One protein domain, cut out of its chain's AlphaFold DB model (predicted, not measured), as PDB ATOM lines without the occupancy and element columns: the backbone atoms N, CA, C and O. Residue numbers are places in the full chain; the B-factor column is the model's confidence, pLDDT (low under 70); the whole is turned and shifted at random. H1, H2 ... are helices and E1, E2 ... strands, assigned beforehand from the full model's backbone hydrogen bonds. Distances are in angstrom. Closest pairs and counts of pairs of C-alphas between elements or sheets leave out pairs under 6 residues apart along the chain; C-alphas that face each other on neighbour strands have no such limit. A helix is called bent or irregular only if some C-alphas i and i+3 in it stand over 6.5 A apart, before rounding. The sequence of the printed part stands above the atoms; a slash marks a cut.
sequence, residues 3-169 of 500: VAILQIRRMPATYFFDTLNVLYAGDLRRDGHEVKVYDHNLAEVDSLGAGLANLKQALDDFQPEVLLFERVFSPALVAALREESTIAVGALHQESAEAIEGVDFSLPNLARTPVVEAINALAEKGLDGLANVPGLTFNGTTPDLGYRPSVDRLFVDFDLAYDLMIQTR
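What this domain is: This is residues 3 to 169 of the 500 residues of an uncharacterized protein of Myxococcales bacterium (UniProt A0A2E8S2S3). What is the main picture? A twisted sheet of six parallel strands runs through the middle, with helices H1 and H5 over one face and H3 over the other, three layers in all. H4 only grazes the sheet, and a long unnamed stretch, residues 133 to 150, leads from H5 to the small helix H6 before E6 joins the sheet at its edge beside E2. What is it made of, and how large is it? The printed part has 167 residues, with six named helices and six named strands in the order E1 H1 E2 H2 H3 E3 H4 E4 E5 H5 H6 E6, a mixed class; the sheet's order is E5 E4 E3 E1 E2 E6. It is compact and rounded, with a radius of gyration of the C-alphas of 15.0 A and spans of 41 by 31 by 28 A.

Where its parts are: What comes first? E1, residues 3 to 9, begins at C-alpha 3 at (44.300, 0.848, -39.170) and is 19.2 A long. H1, residues 19 to 30, is 16.5 A long, and E2, residues 34 to 41, is 23.4 A long. What follows E2? H2, residues 48 to 51, comes before H3, residues 53 to 62, which is 14.4 A long. E3 holds residues 66 to 69, H4 residues 75 to 81, E4 residues 88 to 92 with 12.9 A, and E5 residues 105 to 107. What closes the printed part? H5, residues 113 to 132, begins at C-alpha 113 at (53.818, -11.502, -38.577) and is 13.2 A long; it is irregular, with C-alphas 124 and 127 9.4 A apart, and has a kink of 141 degrees near residue 125. H6, residues 151 to 154, comes before E6, residues 165 to 168, which ends at C-alpha 168 at (33.422, 1.813, -51.587).

How they stand to each other: Which atoms join the strands? Within hydrogen-bond range are N 5 and O 36 of E1 and E2, 2.9 A, and N 68 and O 4 of E3 and E1, 2.8 A. So are N 90 and O 67 of E4 and E3, 2.8 A, N 107 and O 91 of E5 and E4, 2.8 A, and N 166 and O 37 of E6 and E2, 2.7 A. What is on one face? H1, at a height over the sheet of 8.6 A, lies over E1 and E2, with the C-alphas of Ala 25 and Val 35 closest to each other at 6.1 A. H5, at 9.3 A, lies over E4 and E3. H1 with residues 24 to 28 touches H5 with residues 115 to 116, closest at the C-alphas of Leu 28 and Val 116, 5.9 A, at a steep tilt of 60 degrees. What of the other helices? H3, on the opposite face at a height of 9.4 A, lies over E2 and, only just, with 3 of its C-alphas, over E1. H4 is close to H3 but not clearly touching, with the C-alphas of Lys 56 and Leu 81 6.7 A apart; H2 is not on the sheet, and H6 is apart from H5. How do units and helix backbones read? E1, H1, E2 and E3, H4, E4 are strand-helix-strand units, two parallel neighbour strands with a helix between, and E2, H2 H3, E3 is a split one, with E1 between its strands; the three crossovers are right-handed. Every O i to N i+4 pair is within hydrogen-bond range in H1, H3 and H4, and 10 of 16 are in H5; H2 and H6 are too short for such a pair.

The domain as a whole: How far does it reach? The two C-alphas farthest apart, those of Asp 46 and Asp 157, are 41.9 A apart, and the printed part has no cut. Which links are long? Those from E4 to E5, 12 residues, and from H5 to H6, 18 residues, are long; in the latter, residues 137 to 138 pair antiparallel with residues 105 to 106 of E5. Where is confidence low? The mean pLDDT of the printed part is 90.4, and residues 13 to 14, residue 97 and residues 144 to 147 are under 70.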
ATOM      1  N   VAL A   3      43.610   1.247 -37.936       98.69
ATOM      2  CA  VAL A   3      44.300   0.848 -39.170       98.69
ATOM      3  C   VAL A   3      43.292   0.715 -40.305       98.69
ATOM      4  O   VAL A   3      42.326  -0.040 -40.199       98.69
ATOM      5  N   ALA A   4      43.513   1.433 -41.405       98.50
ATOM      6  CA  ALA A   4      42.758   1.243 -42.639       98.50
ATOM      7  C   ALA A   4      43.619   0.491 -43.659       98.50
ATOM      8  O   ALA A   4      44.654   0.996 -44.087       98.50
ATOM      9  N   ILE A   5      43.178  -0.700 -44.065       98.12
ATOM     10  CA  ILE A   5      43.793  -1.460 -45.159       98.12
ATOM     11  C   ILE A   5      43.070  -1.099 -46.456       98.12
ATOM     12  O   ILE A   5      41.851  -1.227 -46.539       98.12
ATOM     13  N   LEU A   6      43.800  -0.626 -47.459       96.38
ATOM     14  CA  LEU A   6      43.267  -0.042 -48.685       96.38
ATOM     15  C   LEU A   6      43.591  -0.931 -49.889       96.38
ATOM     16  O   LEU A   6      44.738  -1.020 -50.324       96.38
ATOM     17  N   GLN A   7      42.559  -1.531 -50.469       93.56
ATOM     18  CA  GLN A   7      42.607  -2.228 -51.747       93.56
ATOM     19  C   GLN A   7      42.030  -1.312 -52.822       93.56
ATOM     20  O   GLN A   7      40.817  -1.228 -53.005       93.56
ATOM     21  N   ILE A   8      42.904  -0.593 -53.522       92.00
ATOM     22  CA  ILE A   8      42.506   0.358 -54.562       92.00
ATOM     23  C   ILE A   8      42.902  -0.206 -55.921       92.00
ATOM     24  O   ILE A   8      44.078  -0.443 -56.182       92.00
ATOM     25  N   ARG A   9      41.925  -0.395 -56.807       87.38
ATOM     26  CA  ARG A   9      42.136  -0.983 -58.139       87.38
ATOM     27  C   ARG A   9      41.648  -0.079 -59.258       87.38
ATOM     28  O   ARG A   9      40.705   0.675 -59.072       87.38
ATOM     29  N   ARG A  10      42.264  -0.184 -60.437       85.56
ATOM     30  CA  ARG A  10      41.800   0.448 -61.694       85.56
ATOM     31  C   ARG A  10      41.279  -0.555 -62.725       85.56
ATOM     32  O   ARG A  10      40.778  -0.163 -63.773       85.56
ATOM     33  N   MET A  11      41.415  -1.847 -62.442       79.56
ATOM     34  CA  MET A  11      40.943  -2.930 -63.304       79.56
ATOM     35  C   MET A  11      39.688  -3.592 -62.739       79.56
ATOM     36  O   MET A  11      39.396  -3.448 -61.547       79.56
ATOM     37  N   PRO A  12      38.991  -4.395 -63.566       74.56
ATOM     38  CA  PRO A  12      37.935  -5.276 -63.095       74.56
ATOM     39  C   PRO A  12      38.369  -6.134 -61.901       74.56
ATOM     40  O   PRO A  12      39.533  -6.512 -61.758       74.56
ATOM     41  N   ALA A  13      37.396  -6.510 -61.074       69.12
ATOM     42  CA  ALA A  13      37.608  -7.244 -59.829       69.12
ATOM     43  C   ALA A  13      38.247  -8.643 -59.980       69.12
ATOM     44  O   ALA A  13      38.469  -9.317 -58.983       69.12
ATOM     45  N   THR A  14      38.498  -9.133 -61.199       68.50
ATOM     46  CA  THR A  14      39.044 -10.484 -61.472       68.50
ATOM     47  C   THR A  14      40.514 -10.627 -61.093       68.50
ATOM     48  O   THR A  14      40.998 -11.750 -61.002       68.50
ATOM     49  N   TYR A  15      41.234  -9.515 -60.935       71.19
ATOM     50  CA  TYR A  15      42.698  -9.509 -60.880       71.19
ATOM     51  C   TYR A  15      43.295  -9.367 -59.475       71.19
ATOM     52  O   TYR A  15      44.506  -9.523 -59.336       71.19
ATOM     53  N   PHE A  16      42.490  -9.071 -58.450       76.50
ATOM     54  CA  PHE A  16      42.998  -8.704 -57.123       76.50
ATOM     55  C   PHE A  16      42.447  -9.601 -56.029       76.50
ATOM     56  O   PHE A  16      41.251  -9.890 -56.012       76.50
ATOM     57  N   PHE A  17      43.319  -9.996 -55.104       82.50
ATOM     58  CA  PHE A  17      42.987 -10.899 -54.012       82.50
ATOM     59  C   PHE A  17      42.450 -10.103 -52.827       82.50
ATOM     60  O   PHE A  17      43.151  -9.286 -52.244       82.50
ATOM     61  N   ASP A  18      41.211 -10.347 -52.430       84.50
ATOM     62  CA  ASP A  18      40.640  -9.722 -51.236       84.50
ATOM     63  C   ASP A  18      40.991 -10.485 -49.949       84.50
ATOM     64  O   ASP A  18      41.083  -9.890 -48.875       84.50
ATOM     65  N   THR A  19      41.248 -11.792 -50.054       87.94
ATOM     66  CA  THR A  19      41.513 -12.683 -48.912       87.94
ATOM     67  C   THR A  19      42.723 -12.268 -48.074       87.94
ATOM     68  O   THR A  19      42.673 -12.397 -46.856       87.94
ATOM     69  N   LEU A  20      43.807 -11.767 -48.681       92.31
ATOM     70  CA  LEU A  20      45.022 -11.413 -47.929       92.31
ATOM     71  C   LEU A  20      44.797 -10.193 -47.027       92.31
ATOM     72  O   LEU A  20      45.183 -10.208 -45.862       92.31
ATOM     73  N   ASN A  21      44.091  -9.175 -47.519       94.75
ATOM     74  CA  ASN A  21      43.805  -7.975 -46.736       94.75
ATOM     75  C   ASN A  21      42.891  -8.275 -45.537       94.75
ATOM     76  O   ASN A  21      43.134  -7.784 -44.436       94.75
ATOM     77  N   VAL A  22      41.863  -9.113 -45.716       96.62
ATOM     78  CA  VAL A  22      40.980  -9.509 -44.599       96.62
ATOM     79  C   VAL A  22      41.653 -10.474 -43.623       96.62
ATOM     80  O   VAL A  22      41.299 -10.484 -42.448       96.62
ATOM     81  N   LEU A  23      42.646 -11.237 -44.085       96.38
ATOM     82  CA  LEU A  23      43.502 -12.059 -43.233       96.38
ATOM     83  C   LEU A  23      44.364 -11.184 -42.314       96.38
ATOM     84  O   LEU A  23      44.357 -11.383 -41.101       96.38
ATOM     85  N   TYR A  24      45.028 -10.161 -42.862       96.81
ATOM     86  CA  TYR A  24      45.770  -9.186 -42.051       96.81
ATOM     87  C   TYR A  24      44.863  -8.438 -41.078       96.81
ATOM     88  O   TYR A  24      45.241  -8.206 -39.932       96.81
ATOM     89  N   ALA A  25      43.644  -8.097 -41.498       97.94
ATOM     90  CA  ALA A  25      42.679  -7.461 -40.613       97.94
ATOM     91  C   ALA A  25      42.272  -8.366 -39.438       97.94
ATOM     92  O   ALA A  25      42.144  -7.873 -38.318       97.94
ATOM     93  N   GLY A  26      42.115  -9.675 -39.668       97.69
ATOM     94  CA  GLY A  26      41.869 -10.658 -38.611       97.69
ATOM     95  C   GLY A  26      43.004 -10.719 -37.588       97.69
ATOM     96  O   GLY A  26      42.745 -10.697 -36.383       97.69
ATOM     97  N   ASP A  27      44.255 -10.712 -38.054       97.56
ATOM     98  CA  ASP A  27      45.440 -10.713 -37.186       97.56
ATOM     99  C   ASP A  27      45.544  -9.446 -36.341       97.56
ATOM    100  O   ASP A  27      45.690  -9.514 -35.122       97.56
ATOM    101  N   LEU A  28      45.403  -8.283 -36.976       98.25
ATOM    102  CA  LEU A  28      45.456  -6.992 -36.296       98.25
ATOM    103  C   LEU A  28      44.292  -6.826 -35.303       98.25
ATOM    104  O   LEU A  28      44.484  -6.293 -34.210       98.25
ATOM    105  N   ARG A  29      43.091  -7.323 -35.635       98.06
ATOM    106  CA  ARG A  29      41.948  -7.359 -34.706       98.06
ATOM    107  C   ARG A  29      42.249  -8.233 -33.491       98.06
ATOM    108  O   ARG A  29      41.945  -7.835 -32.367       98.06
ATOM    109  N   ARG A  30      42.823  -9.421 -33.702       97.56
ATOM    110  CA  ARG A  30      43.205 -10.345 -32.622       97.56
ATOM    111  C   ARG A  30      44.229  -9.717 -31.679       97.56
ATOM    112  O   ARG A  30      44.177  -9.975 -30.480       97.56
ATOM    113  N   ASP A  31      45.090  -8.862 -32.216       98.06
ATOM    114  CA  ASP A  31      46.089  -8.107 -31.463       98.06
ATOM    115  C   ASP A  31      45.533  -6.829 -30.792       98.06
ATOM    116  O   ASP A  31      46.246  -6.066 -30.145       98.06
ATOM    117  N   GLY A  32      44.219  -6.598 -30.885       98.00
ATOM    118  CA  GLY A  32      43.531  -5.516 -30.178       98.00
ATOM    119  C   GLY A  32      43.548  -4.171 -30.904       98.00
ATOM    120  O   GLY A  32      43.256  -3.140 -30.294       98.00
ATOM    121  N   HIS A  33      43.875  -4.147 -32.196       98.38
ATOM    122  CA  HIS A  33      43.737  -2.951 -33.019       98.38
ATOM    123  C   HIS A  33      42.317  -2.805 -33.579       98.38
ATOM    124  O   HIS A  33      41.595  -3.780 -33.792       98.38
ATOM    125  N   GLU A  34      41.917  -1.563 -33.846       98.44
ATOM    126  CA  GLU A  34      40.669  -1.258 -34.538       98.44
ATOM    127  C   GLU A  34      40.960  -1.177 -36.039       98.44
ATOM    128  O   GLU A  34      41.796  -0.382 -36.466       98.44
ATOM    129  N   VAL A  35      40.313  -2.017 -36.850       98.56
ATOM    130  CA  VAL A  35      40.708  -2.216 -38.253       98.56
ATOM    131  C   VAL A  35      39.506  -2.164 -39.185       98.56
ATOM    132  O   VAL A  35      38.439  -2.690 -38.863       98.56
ATOM    133  N   LYS A  36      39.699  -1.570 -40.364       98.31
ATOM    134  CA  LYS A  36      38.774  -1.633 -41.504       98.31
ATOM    135  C   LYS A  36      39.533  -1.964 -42.782       98.31
ATOM    136  O   LYS A  36      40.658  -1.503 -42.970       98.31
ATOM    137  N   VAL A  37      38.906  -2.734 -43.666       97.69
ATOM    138  CA  VAL A  37      39.422  -3.022 -45.011       97.69
ATOM    139  C   VAL A  37      38.537  -2.315 -46.023       97.69
ATOM    140  O   VAL A  37      37.328  -2.503 -46.002       97.69
ATOM    141  N   TYR A  38      39.113  -1.526 -46.919       96.12
ATOM    142  CA  TYR A  38      38.383  -0.794 -47.948       96.12
ATOM    143  C   TYR A  38      38.712  -1.362 -49.328       96.12
ATOM    144  O   TYR A  38      39.844  -1.232 -49.786       96.12
ATOM    145  N   ASP A  39      37.726  -1.961 -49.998       93.06
ATOM    146  CA  ASP A  39      37.821  -2.352 -51.413       93.06
ATOM    147  C   ASP A  39      37.203  -1.259 -52.279       93.06
ATOM    148  O   ASP A  39      35.986  -1.037 -52.264       93.06
ATOM    149  N   HIS A  40      38.069  -0.569 -53.015       92.56
ATOM    150  CA  HIS A  40      37.744   0.598 -53.810       92.56
ATOM    151  C   HIS A  40      38.154   0.412 -55.271       92.56
ATOM    152  O   HIS A  40      39.316   0.154 -55.592       92.56
ATOM    153  N   ASN A  41      37.204   0.583 -56.192       88.56
ATOM    154  CA  ASN A  41      37.459   0.447 -57.624       88.56
ATOM    155  C   ASN A  41      37.378   1.799 -58.341       88.56
ATOM    156  O   ASN A  41      36.302   2.363 -58.462       88.56
ATOM    157  N   LEU A  42      38.504   2.273 -58.860       88.06
ATOM    158  CA  LEU A  42      38.653   3.483 -59.671       88.06
ATOM    159  C   LEU A  42      38.441   3.242 -61.174       88.06
ATOM    160  O   LEU A  42      38.724   4.136 -61.973       88.06
ATOM    161  N   ALA A  43      38.013   2.045 -61.588       80.00
ATOM    162  CA  ALA A  43      37.686   1.785 -62.985       80.00
ATOM    163  C   ALA A  43      36.677   2.828 -63.497       80.00
ATOM    164  O   ALA A  43      35.733   3.180 -62.794       80.00
ATOM    165  N   GLU A  44      36.900   3.305 -64.724       76.88
ATOM    166  CA  GLU A  44      36.023   4.257 -65.430       76.88
ATOM    167  C   GLU A  44      35.970   5.676 -64.841       76.88
ATOM    168  O   GLU A  44      35.107   6.465 -65.222       76.88
ATOM    169  N   VAL A  45      36.902   6.038 -63.953       80.19
ATOM    170  CA  VAL A  45      36.992   7.408 -63.435       80.19
ATOM    171  C   VAL A  45      38.194   8.150 -64.019       80.19
ATOM    172  O   VAL A  45      39.344   7.792 -63.772       80.19
ATOM    173  N   ASP A  46      37.917   9.240 -64.736       78.69
ATOM    174  CA  ASP A  46      38.939  10.053 -65.415       78.69
ATOM    175  C   ASP A  46      39.795  10.895 -64.458       78.69
ATOM    176  O   ASP A  46      40.915  11.280 -64.791       78.69
ATOM    177  N   SER A  47      39.287  11.198 -63.257       84.94
ATOM    178  CA  SER A  47      40.011  11.989 -62.260       84.94
ATOM    179  C   SER A  47      40.114  11.270 -60.921       84.94
ATOM    180  O   SER A  47      39.128  10.793 -60.357       84.94
ATOM    181  N   LEU A  48      41.327  11.252 -60.371       86.44
ATOM    182  CA  LEU A  48      41.602  10.636 -59.077       86.44
ATOM    183  C   LEU A  48      40.763  11.271 -57.955       86.44
ATOM    184  O   LEU A  48      40.233  10.565 -57.105       86.44
ATOM    185  N   GLY A  49      40.583  12.597 -57.988       88.56
ATOM    186  CA  GLY A  49      39.811  13.328 -56.982       88.56
ATOM    187  C   GLY A  49      38.345  12.896 -56.907       88.56
ATOM    188  O   GLY A  49      37.861  12.599 -55.818       88.56
ATOM    189  N   ALA A  50      37.652  12.814 -58.049       88.56
ATOM    190  CA  ALA A  50      36.257  12.374 -58.072       88.56
ATOM    191  C   ALA A  50      36.120  10.893 -57.692       88.56
ATOM    192  O   ALA A  50      35.208  10.532 -56.954       88.56
ATOM    193  N   GLY A  51      37.049  10.049 -58.153       90.31
ATOM    194  CA  GLY A  51      37.011   8.611 -57.880       90.31
ATOM    195  C   GLY A  51      37.148   8.299 -56.397       90.31
ATOM    196  O   GLY A  51      36.405   7.475 -55.874       90.31
ATOM    197  N   LEU A  52      38.027   9.026 -55.702       94.19
ATOM    198  CA  LEU A  52      38.320   8.801 -54.288       94.19
ATOM    199  C   LEU A  52      37.309   9.424 -53.317       94.19
ATOM    200  O   LEU A  52      37.430   9.177 -52.123       94.19
ATOM    201  N   ALA A  53      36.325  10.208 -53.767       93.44
ATOM    202  CA  ALA A  53      35.431  10.950 -52.868       93.44
ATOM    203  C   ALA A  53      34.720  10.050 -51.836       93.44
ATOM    204  O   ALA A  53      34.735  10.345 -50.642       93.44
ATOM    205  N   ASN A  54      34.169   8.912 -52.276       93.44
ATOM    206  CA  ASN A  54      33.488   7.965 -51.384       93.44
ATOM    207  C   ASN A  54      34.456   7.294 -50.400       93.44
ATOM    208  O   ASN A  54      34.091   7.038 -49.255       93.44
ATOM    209  N   LEU A  55      35.683   7.001 -50.841       95.81
ATOM    210  CA  LEU A  55      36.704   6.426 -49.971       95.81
ATOM    211  C   LEU A  55      37.163   7.448 -48.927       95.81
ATOM    212  O   LEU A  55      37.235   7.104 -47.756       95.81
ATOM    213  N   LYS A  56      37.404   8.699 -49.333       96.62
ATOM    214  CA  LYS A  56      37.779   9.796 -48.432       96.62
ATOM    215  C   LYS A  56      36.760   9.992 -47.327       96.62
ATOM    216  O   LYS A  56      37.138   9.927 -46.171       96.62
ATOM    217  N   GLN A  57      35.477  10.092 -47.671       96.00
ATOM    218  CA  GLN A  57      34.422  10.210 -46.663       96.00
ATOM    219  C   GLN A  57      34.447   9.041 -45.666       96.00
ATOM    220  O   GLN A  57      34.330   9.249 -44.464       96.00
ATOM    221  N   ALA A  58      34.630   7.809 -46.148       96.69
ATOM    222  CA  ALA A  58      34.688   6.644 -45.270       96.69
ATOM    223  C   ALA A  58      35.935   6.648 -44.360       96.69
ATOM    224  O   ALA A  58      35.860   6.234 -43.203       96.69
ATOM    225  N   LEU A  59      37.074   7.138 -44.860       97.56
ATOM    226  CA  LEU A  59      38.283   7.334 -44.060       97.56
ATOM    227  C   LEU A  59      38.119   8.485 -43.062       97.56
ATOM    228  O   LEU A  59      38.562   8.338 -41.930       97.56
ATOM    229  N   ASP A  60      37.432   9.565 -43.427       97.00
ATOM    230  CA  ASP A  60      37.116  10.680 -42.532       97.00
ATOM    231  C   ASP A  60      36.200  10.240 -41.387       97.00
ATOM    232  O   ASP A  60      36.372  10.684 -40.254       97.00
ATOM    233  N   ASP A  61      35.261   9.332 -41.640       96.88
ATOM    234  CA  ASP A  61      34.396   8.785 -40.594       96.88
ATOM    235  C   ASP A  61      35.177   7.863 -39.639       96.88
ATOM    236  O   ASP A  61      34.906   7.819 -38.436       96.88
ATOM    237  N   PHE A  62      36.167   7.130 -40.159       98.06
ATOM    238  CA  PHE A  62      36.969   6.178 -39.386       98.06
ATOM    239  C   PHE A  62      38.176   6.817 -38.674       98.06
ATOM    240  O   PHE A  62      38.572   6.367 -37.596       98.06
ATOM    241  N   GLN A  63      38.738   7.885 -39.250       97.94
ATOM    242  CA  GLN A  63      39.937   8.603 -38.801       97.94
ATOM    243  C   GLN A  63      41.143   7.665 -38.560       97.94
ATOM    244  O   GLN A  63      41.635   7.574 -37.432       97.94
ATOM    245  N   PRO A  64      41.626   6.922 -39.574       98.25
ATOM    246  CA  PRO A  64      42.738   5.995 -39.392       98.25
ATOM    247  C   PRO A  64      44.033   6.712 -38.985       98.25
ATOM    248  O   PRO A  64      44.372   7.769 -39.507       98.25
ATOM    249  N   GLU A  65      44.783   6.093 -38.078       98.50
ATOM    250  CA  GLU A  65      46.132   6.527 -37.700       98.50
ATOM    251  C   GLU A  65      47.191   5.923 -38.632       98.50
ATOM    252  O   GLU A  65      48.266   6.492 -38.803       98.50
ATOM    253  N   VAL A  66      46.895   4.764 -39.231       98.62
ATOM    254  CA  VAL A  66      47.771   4.081 -40.188       98.62
ATOM    255  C   VAL A  66      46.985   3.712 -41.440       98.62
ATOM    256  O   VAL A  66      45.913   3.107 -41.348       98.62
ATOM    257  N   LEU A  67      47.546   4.034 -42.605       98.50
ATOM    258  CA  LEU A  67      47.051   3.583 -43.905       98.50
ATOM    259  C   LEU A  67      47.957   2.466 -44.430       98.50
ATOM    260  O   LEU A  67      49.154   2.678 -44.598       98.50
ATOM    261  N   LEU A  68      47.403   1.289 -44.713       97.81
ATOM    262  CA  LEU A  68      48.120   0.174 -45.336       97.81
ATOM    263  C   LEU A  68      47.571  -0.059 -46.738       97.81
ATOM    264  O   LEU A  68      46.484  -0.601 -46.895       97.81
ATOM    265  N   PHE A  69      48.305   0.331 -47.768       95.94
ATOM    266  CA  PHE A  69      47.916   0.067 -49.150       95.94
ATOM    267  C   PHE A  69      48.284  -1.367 -49.531       95.94
ATOM    268  O   PHE A  69      49.429  -1.756 -49.343       95.94
ATOM    269  N   GLU A  70      47.365  -2.136 -50.126       93.00
ATOM    270  CA  GLU A  70      47.699  -3.443 -50.730       93.00
ATOM    271  C   GLU A  70      48.774  -3.291 -51.814       93.00
ATOM    272  O   GLU A  70      49.579  -4.187 -52.025       93.00
ATOM    273  N   ARG A  71      48.747  -2.165 -52.535       88.81
ATOM    274  CA  ARG A  71      49.739  -1.778 -53.537       88.81
ATOM    275  C   ARG A  71      49.672  -0.278 -53.776       88.81
ATOM    276  O   ARG A  71      48.577   0.286 -53.837       88.81
ATOM    277  N   VAL A  72      50.822   0.361 -53.982       89.81
ATOM    278  CA  VAL A  72      50.890   1.787 -54.327       89.81
ATOM    279  C   VAL A  72      51.356   1.938 -55.770       89.81
ATOM    280  O   VAL A  72      52.519   1.737 -56.085       89.81
ATOM    281  N   PHE A  73      50.439   2.321 -56.659       86.12
ATOM    282  CA  PHE A  73      50.744   2.544 -58.080       86.12
ATOM    283  C   PHE A  73      50.946   4.028 -58.437       86.12
ATOM    284  O   PHE A  73      51.168   4.359 -59.599       86.12
ATOM    285  N   SER A  74      50.805   4.951 -57.478       86.81
ATOM    286  CA  SER A  74      51.027   6.385 -57.707       86.81
ATOM    287  C   SER A  74      51.254   7.146 -56.394       86.81
ATOM    288  O   SER A  74      50.409   7.048 -55.503       86.81
ATOM    289  N   PRO A  75      52.300   7.987 -56.281       90.62
ATOM    290  CA  PRO A  75      52.463   8.896 -55.141       90.62
ATOM    291  C   PRO A  75      51.286   9.860 -54.953       90.62
ATOM    292  O   PRO A  75      50.887  10.159 -53.830       90.62
ATOM    293  N   ALA A  76      50.654  10.291 -56.053       91.44
ATOM    294  CA  ALA A  76      49.484  11.164 -56.006       91.44
ATOM    295  C   ALA A  76      48.290  10.511 -55.287       91.44
ATOM    296  O   ALA A  76      47.477  11.214 -54.693       91.44
ATOM    297  N   LEU A  77      48.189   9.175 -55.310       92.56
ATOM    298  CA  LEU A  77      47.186   8.434 -54.545       92.56
ATOM    299  C   LEU A  77      47.440   8.544 -53.040       92.56
ATOM    300  O   LEU A  77      46.506   8.808 -52.287       92.56
ATOM    301  N   VAL A  78      48.695   8.379 -52.619       95.50
ATOM    302  CA  VAL A  78      49.087   8.489 -51.209       95.50
ATOM    303  C   VAL A  78      48.867   9.914 -50.716       95.50
ATOM    304  O   VAL A  78      48.170  10.113 -49.725       95.50
ATOM    305  N   ALA A  79      49.365  10.908 -51.453       96.19
ATOM    306  CA  ALA A  79      49.173  12.319 -51.130       96.19
ATOM    307  C   ALA A  79      47.689  12.719 -51.073       96.19
ATOM    308  O   ALA A  79      47.310  13.571 -50.278       96.19
ATOM    309  N   ALA A  80      46.836  12.106 -51.900       95.81
ATOM    310  CA  ALA A  80      45.410  12.397 -51.889       95.81
ATOM    311  C   ALA A  80      44.681  11.838 -50.661       95.81
ATOM    312  O   ALA A  80      43.624  12.375 -50.348       95.81
ATOM    313  N   LEU A  81      45.171  10.768 -50.029       97.06
ATOM    314  CA  LEU A  81      44.482  10.067 -48.934       97.06
ATOM    315  C   LEU A  81      45.145  10.251 -47.561       97.06
ATOM    316  O   LEU A  81      44.521   9.940 -46.552       97.06
ATOM    317  N   ARG A  82      46.401  10.707 -47.515       97.50
ATOM    318  CA  ARG A  82      47.127  10.964 -46.269       97.50
ATOM    319  C   ARG A  82      46.626  12.262 -45.636       97.50
ATOM    320  O   ARG A  82      46.793  13.333 -46.210       97.50
ATOM    321  N   GLU A  83      46.079  12.151 -44.432       96.50
ATOM    322  CA  GLU A  83      45.612  13.284 -43.627       96.50
ATOM    323  C   GLU A  83      46.630  13.647 -42.534       96.50
ATOM    324  O   GLU A  83      47.527  12.864 -42.218       96.50
ATOM    325  N   GLU A  84      46.484  14.819 -41.907       95.75
ATOM    326  CA  GLU A  84      47.377  15.275 -40.820       95.75
ATOM    327  C   GLU A  84      47.375  14.317 -39.611       95.75
ATOM    328  O   GLU A  84      48.377  14.185 -38.910       95.75
ATOM    329  N   SER A  85      46.271  13.601 -39.390       95.38
ATOM    330  CA  SER A  85      46.132  12.584 -38.342       95.38
ATOM    331  C   SER A  85      46.806  11.244 -38.674       95.38
ATOM    332  O   SER A  85      46.924  10.391 -37.791       95.38
ATOM    333  N   THR A  86      47.254  11.039 -39.918       97.88
ATOM    334  CA  THR A  86      47.911   9.798 -40.347       97.88
ATOM    335  C   THR A  86      49.363   9.771 -39.866       97.88
ATOM    336  O   THR A  86      50.222  10.489 -40.379       97.88
ATOM    337  N   ILE A  87      49.650   8.890 -38.907       97.69
ATOM    338  CA  ILE A  87      50.983   8.679 -38.331       97.69
ATOM    339  C   ILE A  87      51.908   8.009 -39.349       97.69
ATOM    340  O   ILE A  87      53.064   8.409 -39.480       97.69
ATOM    341  N   ALA A  88      51.405   6.991 -40.051       98.00
ATOM    342  CA  ALA A  88      52.202   6.214 -40.991       98.00
ATOM    343  C   ALA A  88      51.396   5.716 -42.197       98.00
ATOM    344  O   ALA A  88      50.208   5.397 -42.096       98.00
ATOM    345  N   VAL A  89      52.082   5.588 -43.327       97.75
ATOM    346  CA  VAL A  89      51.611   4.954 -44.555       97.75
ATOM    347  C   VAL A  89      52.520   3.776 -44.892       97.75
ATOM    348  O   VAL A  89      53.723   3.948 -45.080       97.75
ATOM    349  N   GLY A  90      51.938   2.585 -44.996       96.38
ATOM    350  CA  GLY A  90      52.617   1.362 -45.408       96.38
ATOM    351  C   GLY A  90      52.163   0.875 -46.784       96.38
ATOM    352  O   GLY A  90      50.994   1.039 -47.143       96.38
ATOM    353  N   ALA A  91      53.058   0.230 -47.530       94.81
ATOM    354  CA  ALA A  91      52.733  -0.528 -48.738       94.81
ATOM    355  C   ALA A  91      52.935  -2.034 -48.496       94.81
ATOM    356  O   ALA A  91      54.044  -2.491 -48.223       94.81
ATOM    357  N   LEU A  92      51.864  -2.812 -48.587       93.44
ATOM    358  CA  LEU A  92      51.903  -4.271 -48.580       93.44
ATOM    359  C   LEU A  92      52.281  -4.766 -49.979       93.44
ATOM    360  O   LEU A  92      52.054  -4.070 -50.963       93.44
ATOM    361  N   HIS A  93      52.868  -5.957 -50.077       86.81
ATOM    362  CA  HIS A  93      53.086  -6.678 -51.342       86.81
ATOM    363  C   HIS A  93      53.835  -5.889 -52.430       86.81
ATOM    364  O   HIS A  93      53.701  -6.185 -53.622       86.81
ATOM    365  N   GLN A  94      54.585  -4.867 -52.023       83.62
ATOM    366  CA  GLN A  94      55.362  -4.016 -52.906       83.62
ATOM    367  C   GLN A  94      56.780  -4.576 -52.950       83.62
ATOM    368  O   GLN A  94      57.545  -4.375 -52.011       83.62
ATOM    369  N   GLU A  95      57.097  -5.338 -53.996       72.88
ATOM    370  CA  GLU A  95      58.373  -6.058 -54.101       72.88
ATOM    371  C   GLU A  95      59.569  -5.117 -54.310       72.88
ATOM    372  O   GLU A  95      60.670  -5.415 -53.837       72.88
ATOM    373  N   SER A  96      59.345  -3.958 -54.939       70.06
ATOM    374  CA  SER A  96      60.383  -2.953 -55.142       70.06
ATOM    375  C   SER A  96      60.919  -2.408 -53.814       70.06
ATOM    376  O   SER A  96      60.178  -1.975 -52.929       70.06
ATOM    377  N   ALA A  97      62.248  -2.393 -53.694       61.16
ATOM    378  CA  ALA A  97      62.959  -1.765 -52.581       61.16
ATOM    379  C   ALA A  97      63.033  -0.231 -52.709       61.16
ATOM    380  O   ALA A  97      63.597   0.431 -51.834       61.16
ATOM    381  N   GLU A  98      62.523   0.341 -53.803       74.75
ATOM    382  CA  GLU A  98      62.561   1.780 -54.020       74.75
ATOM    383  C   GLU A  98      61.573   2.501 -53.106       74.75
ATOM    384  O   GLU A  98      60.438   2.074 -52.889       74.75
ATOM    385  N   ALA A  99      62.028   3.626 -52.559       82.44
ATOM    386  CA  ALA A  99      61.179   4.483 -51.755       82.44
ATOM    387  C   ALA A  99      60.098   5.103 -52.647       82.44
ATOM    388  O   ALA A  99      60.402   5.804 -53.613       82.44
ATOM    389  N   ILE A 100      58.836   4.875 -52.295       87.62
ATOM    390  CA  ILE A 100      57.703   5.541 -52.929       87.62
ATOM    391  C   ILE A 100      57.422   6.817 -52.141       87.62
ATOM    392  O   ILE A 100      57.258   6.781 -50.923       87.62
ATOM    393  N   GLU A 101      57.361   7.955 -52.829       91.94
ATOM    394  CA  GLU A 101      57.075   9.234 -52.182       91.94
ATOM    395  C   GLU A 101      55.761   9.170 -51.381       91.94
ATOM    396  O   GLU A 101      54.712   8.758 -51.883       91.94
ATOM    397  N   GLY A 102      55.838   9.571 -50.110       94.19
ATOM    398  CA  GLY A 102      54.717   9.564 -49.169       94.19
ATOM    399  C   GLY A 102      54.455   8.226 -48.469       94.19
ATOM    400  O   GLY A 102      53.654   8.214 -47.533       94.19
ATOM    401  N   VAL A 103      55.117   7.136 -48.875       95.00
ATOM    402  CA  VAL A 103      55.087   5.837 -48.188       95.00
ATOM    403  C   VAL A 103      56.224   5.789 -47.173       95.00
ATOM    404  O   VAL A 103      57.385   5.986 -47.523       95.00
ATOM    405  N   ASP A 104      55.893   5.525 -45.912       95.69
ATOM    406  CA  ASP A 104      56.872   5.506 -44.826       95.69
ATOM    407  C   ASP A 104      57.580   4.143 -44.738       95.69
ATOM    408  O   ASP A 104      58.772   4.097 -44.444       95.69
ATOM    409  N   PHE A 105      56.884   3.035 -45.032       95.06
ATOM    410  CA  PHE A 105      57.466   1.687 -45.049       95.06
ATOM    411  C   PHE A 105      56.823   0.744 -46.071       95.06
ATOM    412  O   PHE A 105      55.670   0.924 -46.461       95.06
ATOM    413  N   SER A 106      57.540  -0.319 -46.435       93.44
ATOM    414  CA  SER A 106      57.023  -1.377 -47.312       93.44
ATOM    415  C   SER A 106      57.229  -2.768 -46.719       93.44
ATOM    416  O   SER A 106      58.232  -3.043 -46.059       93.44
ATOM    417  N   LEU A 107      56.280  -3.661 -46.982       91.44
ATOM    418  CA  LEU A 107      56.292  -5.073 -46.611       91.44
ATOM    419  C   LEU A 107      56.191  -5.910 -47.897       91.44
ATOM    420  O   LEU A 107      55.083  -6.212 -48.342       91.44
ATOM    421  N   PRO A 108      57.326  -6.259 -48.530       84.12
ATOM    422  CA  PRO A 108      57.336  -6.862 -49.868       84.12
ATOM    423  C   PRO A 108      56.794  -8.293 -49.897       84.12
ATOM    424  O   PRO A 108      56.280  -8.752 -50.912       84.12
ATOM    425  N   ASN A 109      56.907  -9.025 -48.788       83.50
ATOM    426  CA  ASN A 109      56.470 -10.414 -48.709       83.50
ATOM    427  C   ASN A 109      55.012 -10.523 -48.229       83.50
ATOM    428  O   ASN A 109      54.446  -9.606 -47.642       83.50
ATOM    429  N   LEU A 110      54.393 -11.684 -48.454       87.50
ATOM    430  CA  LEU A 110      53.023 -11.946 -47.994       87.50
ATOM    431  C   LEU A 110      52.952 -12.295 -46.491       87.50
ATOM    432  O   LEU A 110      51.920 -12.782 -46.033       87.50
ATOM    433  N   ALA A 111      54.027 -12.124 -45.713       88.44
ATOM    434  CA  ALA A 111      54.068 -12.583 -44.327       88.44
ATOM    435  C   ALA A 111      53.076 -11.821 -43.439       88.44
ATOM    436  O   ALA A 111      52.940 -10.606 -43.526       88.44
ATOM    437  N   ARG A 112      52.424 -12.546 -42.528       92.56
ATOM    438  CA  ARG A 112      51.461 -11.986 -41.564       92.56
ATOM    439  C   ARG A 112      52.138 -11.308 -40.377       92.56
ATOM    440  O   ARG A 112      51.779 -10.198 -40.008       92.56
ATOM    441  N   THR A 113      53.148 -11.965 -39.802       93.00
ATOM    442  CA  THR A 113      53.818 -11.502 -38.577       93.00
ATOM    443  C   THR A 113      54.417 -10.097 -38.703       93.00
ATOM    444  O   THR A 113      54.108  -9.276 -37.842       93.00
ATOM    445  N   PRO A 114      55.166  -9.754 -39.772       93.38
ATOM    446  CA  PRO A 114      55.724  -8.410 -39.919       93.38
ATOM    447  C   PRO A 114      54.671  -7.296 -39.991       93.38
ATOM    448  O   PRO A 114      54.945  -6.184 -39.554       93.38
ATOM    449  N   VAL A 115      53.463  -7.577 -40.501       95.62
ATOM    450  CA  VAL A 115      52.363  -6.596 -40.518       95.62
ATOM    451  C   VAL A 115      51.956  -6.246 -39.087       95.62
ATOM    452  O   VAL A 115      51.900  -5.070 -38.735       95.62
ATOM    453  N   VAL A 116      51.720  -7.255 -38.245       97.00
ATOM    454  CA  VAL A 116      51.342  -7.055 -36.834       97.00
ATOM    455  C   VAL A 116      52.476  -6.388 -36.052       97.00
ATOM    456  O   VAL A 116      52.249  -5.414 -35.339       97.00
ATOM    457  N   GLU A 117      53.715  -6.854 -36.229       96.38
ATOM    458  CA  GLU A 117      54.891  -6.274 -35.570       96.38
ATOM    459  C   GLU A 117      55.115  -4.805 -35.957       96.38
ATOM    460  O   GLU A 117      55.451  -3.997 -35.091       96.38
ATOM    461  N   ALA A 118      54.874  -4.433 -37.219       96.75
ATOM    462  CA  ALA A 118      54.957  -3.046 -37.666       96.75
ATOM    463  C   ALA A 118      53.925  -2.152 -36.969       96.75
ATOM    464  O   ALA A 118      54.283  -1.085 -36.467       96.75
ATOM    465  N   ILE A 119      52.662  -2.584 -36.886       98.31
ATOM    466  CA  ILE A 119      51.616  -1.795 -36.218       98.31
ATOM    467  C   ILE A 119      51.879  -1.682 -34.712       98.31
ATOM    468  O   ILE A 119      51.725  -0.598 -34.150       98.31
ATOM    469  N   ASN A 120      52.364  -2.741 -34.065       98.19
ATOM    470  CA  ASN A 120      52.771  -2.679 -32.661       98.19
ATOM    471  C   ASN A 120      53.949  -1.735 -32.427       98.19
ATOM    472  O   ASN A 120      53.915  -0.915 -31.510       98.19
ATOM    473  N   ALA A 121      54.969  -1.792 -33.282       97.31
ATOM    474  CA  ALA A 121      56.111  -0.895 -33.187       97.31
ATOM    475  C   ALA A 121      55.693   0.579 -33.351       97.31
ATOM    476  O   ALA A 121      56.166   1.433 -32.597       97.31
ATOM    477  N   LEU A 122      54.765   0.865 -34.272       97.88
ATOM    478  CA  LEU A 122      54.163   2.192 -34.440       97.88
ATOM    479  C   LEU A 122      53.373   2.627 -33.201       97.88
ATOM    480  O   LEU A 122      53.505   3.770 -32.768       97.88
ATOM    481  N   ALA A 123      52.590   1.724 -32.609       97.88
ATOM    482  CA  ALA A 123      51.797   2.012 -31.417       97.88
ATOM    483  C   ALA A 123      52.673   2.347 -30.198       97.88
ATOM    484  O   ALA A 123      52.326   3.219 -29.404       97.88
ATOM    485  N   GLU A 124      53.804   1.656 -30.044       97.44
ATOM    486  CA  GLU A 124      54.705   1.826 -28.902       97.44
ATOM    487  C   GLU A 124      55.690   2.988 -29.065       97.44
ATOM    488  O   GLU A 124      56.000   3.679 -28.091       97.44
ATOM    489  N   LYS A 125      56.251   3.160 -30.268       97.19
ATOM    490  CA  LYS A 125      57.432   4.010 -30.512       97.19
ATOM    491  C   LYS A 125      57.285   4.939 -31.716       97.19
ATOM    492  O   LYS A 125      58.244   5.628 -32.059       97.19
ATOM    493  N   GLY A 126      56.124   4.974 -32.368       96.50
ATOM    494  CA  GLY A 126      55.952   5.692 -33.628       96.50
ATOM    495  C   GLY A 126      56.875   5.150 -34.723       96.50
ATOM    496  O   GLY A 126      57.271   3.983 -34.703       96.50
ATOM    497  N   LEU A 127      57.239   6.004 -35.682       96.56
ATOM    498  CA  LEU A 127      58.061   5.619 -36.838       96.56
ATOM    499  C   LEU A 127      59.435   5.048 -36.444       96.56
ATOM    500  O   LEU A 127      59.919   4.128 -37.099       96.56
ATOM    501  N   ASP A 128      60.030   5.508 -35.339       95.19
ATOM    502  CA  ASP A 128      61.324   5.003 -34.855       95.19
ATOM    503  C   ASP A 128      61.276   3.513 -34.473       95.19
ATOM    504  O   ASP A 128      62.299   2.822 -34.476       95.19
ATOM    505  N   GLY A 129      60.085   2.988 -34.162       95.19
ATOM    506  CA  GLY A 129      59.877   1.570 -33.887       95.19
ATOM    507  C   GLY A 129      60.121   0.672 -35.103       95.19
ATOM    508  O   GLY A 129      60.596  -0.454 -34.935       95.19
ATOM    509  N   LEU A 130      59.856   1.173 -36.315       95.19
ATOM    510  CA  LEU A 130      59.873   0.382 -37.551       95.19
ATOM    511  C   LEU A 130      61.263  -0.137 -37.923       95.19
ATOM    512  O   LEU A 130      61.377  -1.201 -38.525       95.19
ATOM    513  N   ALA A 131      62.327   0.560 -37.512       92.50
ATOM    514  CA  ALA A 131      63.710   0.197 -37.831       92.50
ATOM    515  C   ALA A 131      64.126  -1.206 -37.347       92.50
ATOM    516  O   ALA A 131      65.137  -1.736 -37.803       92.50
ATOM    517  N   ASN A 132      63.371  -1.800 -36.416       89.94
ATOM    518  CA  ASN A 132      63.666  -3.113 -35.842       89.94
ATOM    519  C   ASN A 132      62.693  -4.213 -36.290       89.94
ATOM    520  O   ASN A 132      62.793  -5.326 -35.781       89.94
ATOM    521  N   VAL A 133      61.753  -3.918 -37.194       92.19
ATOM    522  CA  VAL A 133      60.757  -4.892 -37.657       92.19
ATOM    523  C   VAL A 133      61.375  -5.762 -38.761       92.19
ATOM    524  O   VAL A 133      61.746  -5.239 -39.815       92.19
ATOM    525  N   PRO A 134      61.521  -7.084 -38.560       89.44
ATOM    526  CA  PRO A 134      62.109  -7.964 -39.563       89.44
ATOM    527  C   PRO A 134      61.290  -8.020 -40.859       89.44
ATOM    528  O   PRO A 134      60.066  -8.120 -40.840       89.44
ATOM    529  N   GLY A 135      61.979  -8.019 -42.003       86.25
ATOM    530  CA  GLY A 135      61.347  -8.154 -43.322       86.25
ATOM    531  C   GLY A 135      60.649  -6.890 -43.841       86.25
ATOM    532  O   GLY A 135      60.006  -6.958 -44.886       86.25
ATOM    533  N   LEU A 136      60.795  -5.761 -43.145       89.56
ATOM    534  CA  LEU A 136      60.247  -4.457 -43.512       89.56
ATOM    535  C   LEU A 136      61.324  -3.548 -44.130       89.56
ATOM    536  O   LEU A 136      62.468  -3.506 -43.673       89.56
ATOM    537  N   THR A 137      60.942  -2.809 -45.169       89.94
ATOM    538  CA  THR A 137      61.738  -1.740 -45.788       89.94
ATOM    539  C   THR A 137      61.376  -0.411 -45.128       89.94
ATOM    540  O   THR A 137      60.221   0.007 -45.204       89.94
ATOM    541  N   PHE A 138      62.336   0.269 -44.500       90.44
ATOM    542  CA  PHE A 138      62.148   1.578 -43.858       90.44
ATOM    543  C   PHE A 138      63.428   2.403 -43.961       90.44
ATOM    544  O   PHE A 138      64.512   1.891 -43.704       90.44
ATOM    545  N   ASN A 139      63.339   3.679 -44.344       85.06
ATOM    546  CA  ASN A 139      64.519   4.537 -44.550       85.06
ATOM    547  C   ASN A 139      65.590   3.912 -45.473       85.06
ATOM    548  O   ASN A 139      66.791   4.040 -45.234       85.06
ATOM    549  N   GLY A 140      65.151   3.208 -46.521       76.75
ATOM    550  CA  GLY A 140      66.038   2.560 -47.490       76.75
ATOM    551  C   GLY A 140      66.740   1.299 -46.981       76.75
ATOM    552  O   GLY A 140      67.658   0.816 -47.644       76.75
ATOM    553  N   THR A 141      66.345   0.744 -45.827       79.00
ATOM    554  CA  THR A 141      66.830  -0.576 -45.408       79.00
ATOM    555  C   THR A 141      66.358  -1.641 -46.390       79.00
ATOM    556  O   THR A 141      65.181  -1.715 -46.728       79.00
ATOM    557  N   THR A 142      67.269  -2.499 -46.844       70.94
ATOM    558  CA  THR A 142      66.877  -3.687 -47.604       70.94
ATOM    559  C   THR A 142      66.396  -4.753 -46.619       70.94
ATOM    560  O   THR A 142      67.159  -5.121 -45.721       70.94
ATOM    561  N   PRO A 143      65.159  -5.254 -46.748       71.44
ATOM    562  CA  PRO A 143      64.645  -6.270 -45.848       71.44
ATOM    563  C   PRO A 143      65.400  -7.584 -46.059       71.44
ATOM    564  O   PRO A 143      65.737  -7.952 -47.187       71.44
ATOM    565  N   ASP A 144      65.633  -8.325 -44.977       68.75
ATOM    566  CA  ASP A 144      66.030  -9.726 -45.097       68.75
ATOM    567  C   ASP A 144      64.835 -10.528 -45.635       68.75
ATOM    568  O   ASP A 144      63.861 -10.802 -44.927       68.75
ATOM    569  N   LEU A 145      64.900 -10.879 -46.919       63.50
ATOM    570  CA  LEU A 145      63.876 -11.645 -47.629       63.50
ATOM    571  C   LEU A 145      63.941 -13.153 -47.336       63.50
ATOM    572  O   LEU A 145      63.322 -13.940 -48.051       63.50
ATOM    573  N   GLY A 146      64.651 -13.593 -46.288       61.03
ATOM    574  CA  GLY A 146      64.699 -15.002 -45.874       61.03
ATOM    575  C   GLY A 146      63.320 -15.655 -45.671       61.03
ATOM    576  O   GLY A 146      63.205 -16.885 -45.645       61.03
ATOM    577  N   TYR A 147      62.254 -14.855 -45.574       61.78
ATOM    578  CA  TYR A 147      60.878 -15.325 -45.559       61.78
ATOM    579  C   TYR A 147      60.355 -15.678 -46.960       61.78
ATOM    580  O   TYR A 147      60.055 -14.813 -47.779       61.78
ATOM    581  N   ARG A 148      60.137 -16.976 -47.199       71.44
ATOM    582  CA  ARG A 148      59.351 -17.465 -48.339       71.44
ATOM    583  C   ARG A 148      57.900 -17.678 -47.899       71.44
ATOM    584  O   ARG A 148      57.686 -18.488 -46.989       71.44
ATOM    585  N   PRO A 149      56.921 -16.960 -48.480       71.25
ATOM    586  CA  PRO A 149      55.522 -17.164 -48.150       71.25
ATOM    587  C   PRO A 149      55.064 -18.532 -48.645       71.25
ATOM    588  O   PRO A 149      55.278 -18.890 -49.800       71.25
ATOM    589  N   SER A 150      54.405 -19.266 -47.760       84.69
ATOM    590  CA  SER A 150      53.856 -20.588 -48.021       84.69
ATOM    591  C   SER A 150      52.424 -20.628 -47.494       84.69
ATOM    592  O   SER A 150      52.116 -20.023 -46.463       84.69
ATOM    593  N   VAL A 151      51.506 -21.293 -48.201       86.94
ATOM    594  CA  VAL A 151      50.081 -21.268 -47.806       86.94
ATOM    595  C   VAL A 151      49.815 -21.889 -46.441       86.94
ATOM    596  O   VAL A 151      48.930 -21.425 -45.735       86.94
ATOM    597  N   ASP A 152      50.593 -22.886 -46.031       86.44
ATOM    598  CA  ASP A 152      50.499 -23.473 -44.692       86.44
ATOM    599  C   ASP A 152      50.801 -22.447 -43.591       86.44
ATOM    600  O   ASP A 152      50.139 -22.447 -42.558       86.44
ATOM    601  N   ARG A 153      51.754 -21.537 -43.820       87.69
ATOM    602  CA  ARG A 153      52.085 -20.458 -42.880       87.69
ATOM    603  C   ARG A 153      51.096 -19.308 -42.950       87.69
ATOM    604  O   ARG A 153      50.807 -18.699 -41.926       87.69
ATOM    605  N   LEU A 154      50.579 -18.993 -44.135       89.75
ATOM    606  CA  LEU A 154      49.579 -17.937 -44.269       89.75
ATOM    607  C   LEU A 154      48.253 -18.326 -43.631       89.75
ATOM    608  O   LEU A 154      47.630 -17.488 -42.998       89.75
ATOM    609  N   PHE A 155      47.850 -19.588 -43.726       92.50
ATOM    610  CA  PHE A 155      46.552 -20.053 -43.242       92.50
ATOM    611  C   PHE A 155      46.663 -20.918 -41.976       92.50
ATOM    612  O   PHE A 155      45.844 -21.800 -41.747       92.50
ATOM    613  N   VAL A 156      47.663 -20.673 -41.121       90.94
ATOM    614  CA  VAL A 156      47.682 -21.232 -39.759       90.94
ATOM    615  C   VAL A 156      46.843 -20.356 -38.826       90.94
ATOM    616  O   VAL A 156      47.082 -19.154 -38.752       90.94
ATOM    617  N   ASP A 157      45.866 -20.937 -38.122       92.62
ATOM    618  CA  ASP A 157      45.021 -20.217 -37.146       92.62
ATOM    619  C   ASP A 157      44.488 -18.875 -37.697       92.62
ATOM    620  O   ASP A 157      44.711 -17.792 -37.141       92.62
ATOM    621  N   PHE A 158      43.889 -18.934 -38.885       95.25
ATOM    622  CA  PHE A 158      43.491 -17.754 -39.642       95.25
ATOM    623  C   PHE A 158      42.027 -17.379 -39.414       95.25
ATOM    624  O   PHE A 158      41.171 -18.230 -39.178       95.25
ATOM    625  N   ASP A 159      41.753 -16.087 -39.544       95.75
ATOM    626  CA  ASP A 159      40.421 -15.501 -39.472       95.75
ATOM    627  C   ASP A 159      40.266 -14.533 -40.648       95.75
ATOM    628  O   ASP A 159      40.950 -13.510 -40.719       95.75
ATOM    629  N   LEU A 160      39.418 -14.886 -41.613       96.25
ATOM    630  CA  LEU A 160      39.067 -14.017 -42.728       96.25
ATOM    631  C   LEU A 160      38.012 -13.037 -42.228       96.25
ATOM    632  O   LEU A 160      36.811 -13.287 -42.349       96.25
ATOM    633  N   ALA A 161      38.474 -11.918 -41.672       96.69
ATOM    634  CA  ALA A 161      37.650 -10.887 -41.047       96.69
ATOM    635  C   ALA A 161      36.849 -10.059 -42.073       96.69
ATOM    636  O   ALA A 161      36.945  -8.834 -42.145       96.69
ATOM    637  N   TYR A 162      36.053 -10.732 -42.905       95.81
ATOM    638  CA  TYR A 162      35.223 -10.128 -43.941       95.81
ATOM    639  C   TYR A 162      34.166  -9.174 -43.378       95.81
ATOM    640  O   TYR A 162      33.725  -8.275 -44.089       95.81
ATOM    641  N   ASP A 163      33.802  -9.309 -42.100       95.56
ATOM    642  CA  ASP A 163      32.942  -8.360 -41.389       95.56
ATOM    643  C   ASP A 163      33.574  -6.960 -41.240       95.56
ATOM    644  O   ASP A 163      32.869  -5.974 -41.020       95.56
ATOM    645  N   LEU A 164      34.896  -6.851 -41.408       96.81
ATOM    646  CA  LEU A 164      35.632  -5.587 -41.408       96.81
ATOM    647  C   LEU A 164      35.768  -4.968 -42.809       96.81
ATOM    648  O   LEU A 164      36.280  -3.851 -42.925       96.81
ATOM    649  N   MET A 165      35.337  -5.673 -43.862       96.00
ATOM    650  CA  MET A 165      35.467  -5.233 -45.249       96.00
ATOM    651  C   MET A 165      34.318  -4.309 -45.658       96.00
ATOM    652  O   MET A 165      33.143  -4.660 -45.579       96.00
ATOM    653  N   ILE A 166      34.672  -3.135 -46.165       94.56
ATOM    654  CA  ILE A 166      33.775  -2.098 -46.658       94.56
ATOM    655  C   ILE A 166      34.049  -1.920 -48.149       94.56
ATOM    656  O   ILE A 166      35.163  -1.598 -48.562       94.56
ATOM    657  N   GLN A 167      33.023  -2.112 -48.973       90.69
ATOM    658  CA  GLN A 167      33.113  -1.801 -50.396       90.69
ATOM    659  C   GLN A 167      32.747  -0.340 -50.619       90.69
ATOM    660  O   GLN A 167      31.628   0.078 -50.323       90.69
ATOM    661  N   THR A 168      33.671   0.430 -51.184       88.69
ATOM    662  CA  THR A 168      33.422   1.813 -51.587       88.69
ATOM    663  C   THR A 168      33.503   1.865 -53.108       88.69
ATOM    664  O   THR A 168      34.572   1.755 -53.694       88.69
ATOM    665  N   ARG A 169      32.367   1.971 -53.803       78.00
ATOM    666  CA  ARG A 169      32.351   2.019 -55.276       78.00
ATOM    667  C   ARG A 169      31.962   3.423 -55.751       78.00
ATOM    668  O   ARG A 169      30.980   3.964 -55.247       78.00
TER     669      ARG A 169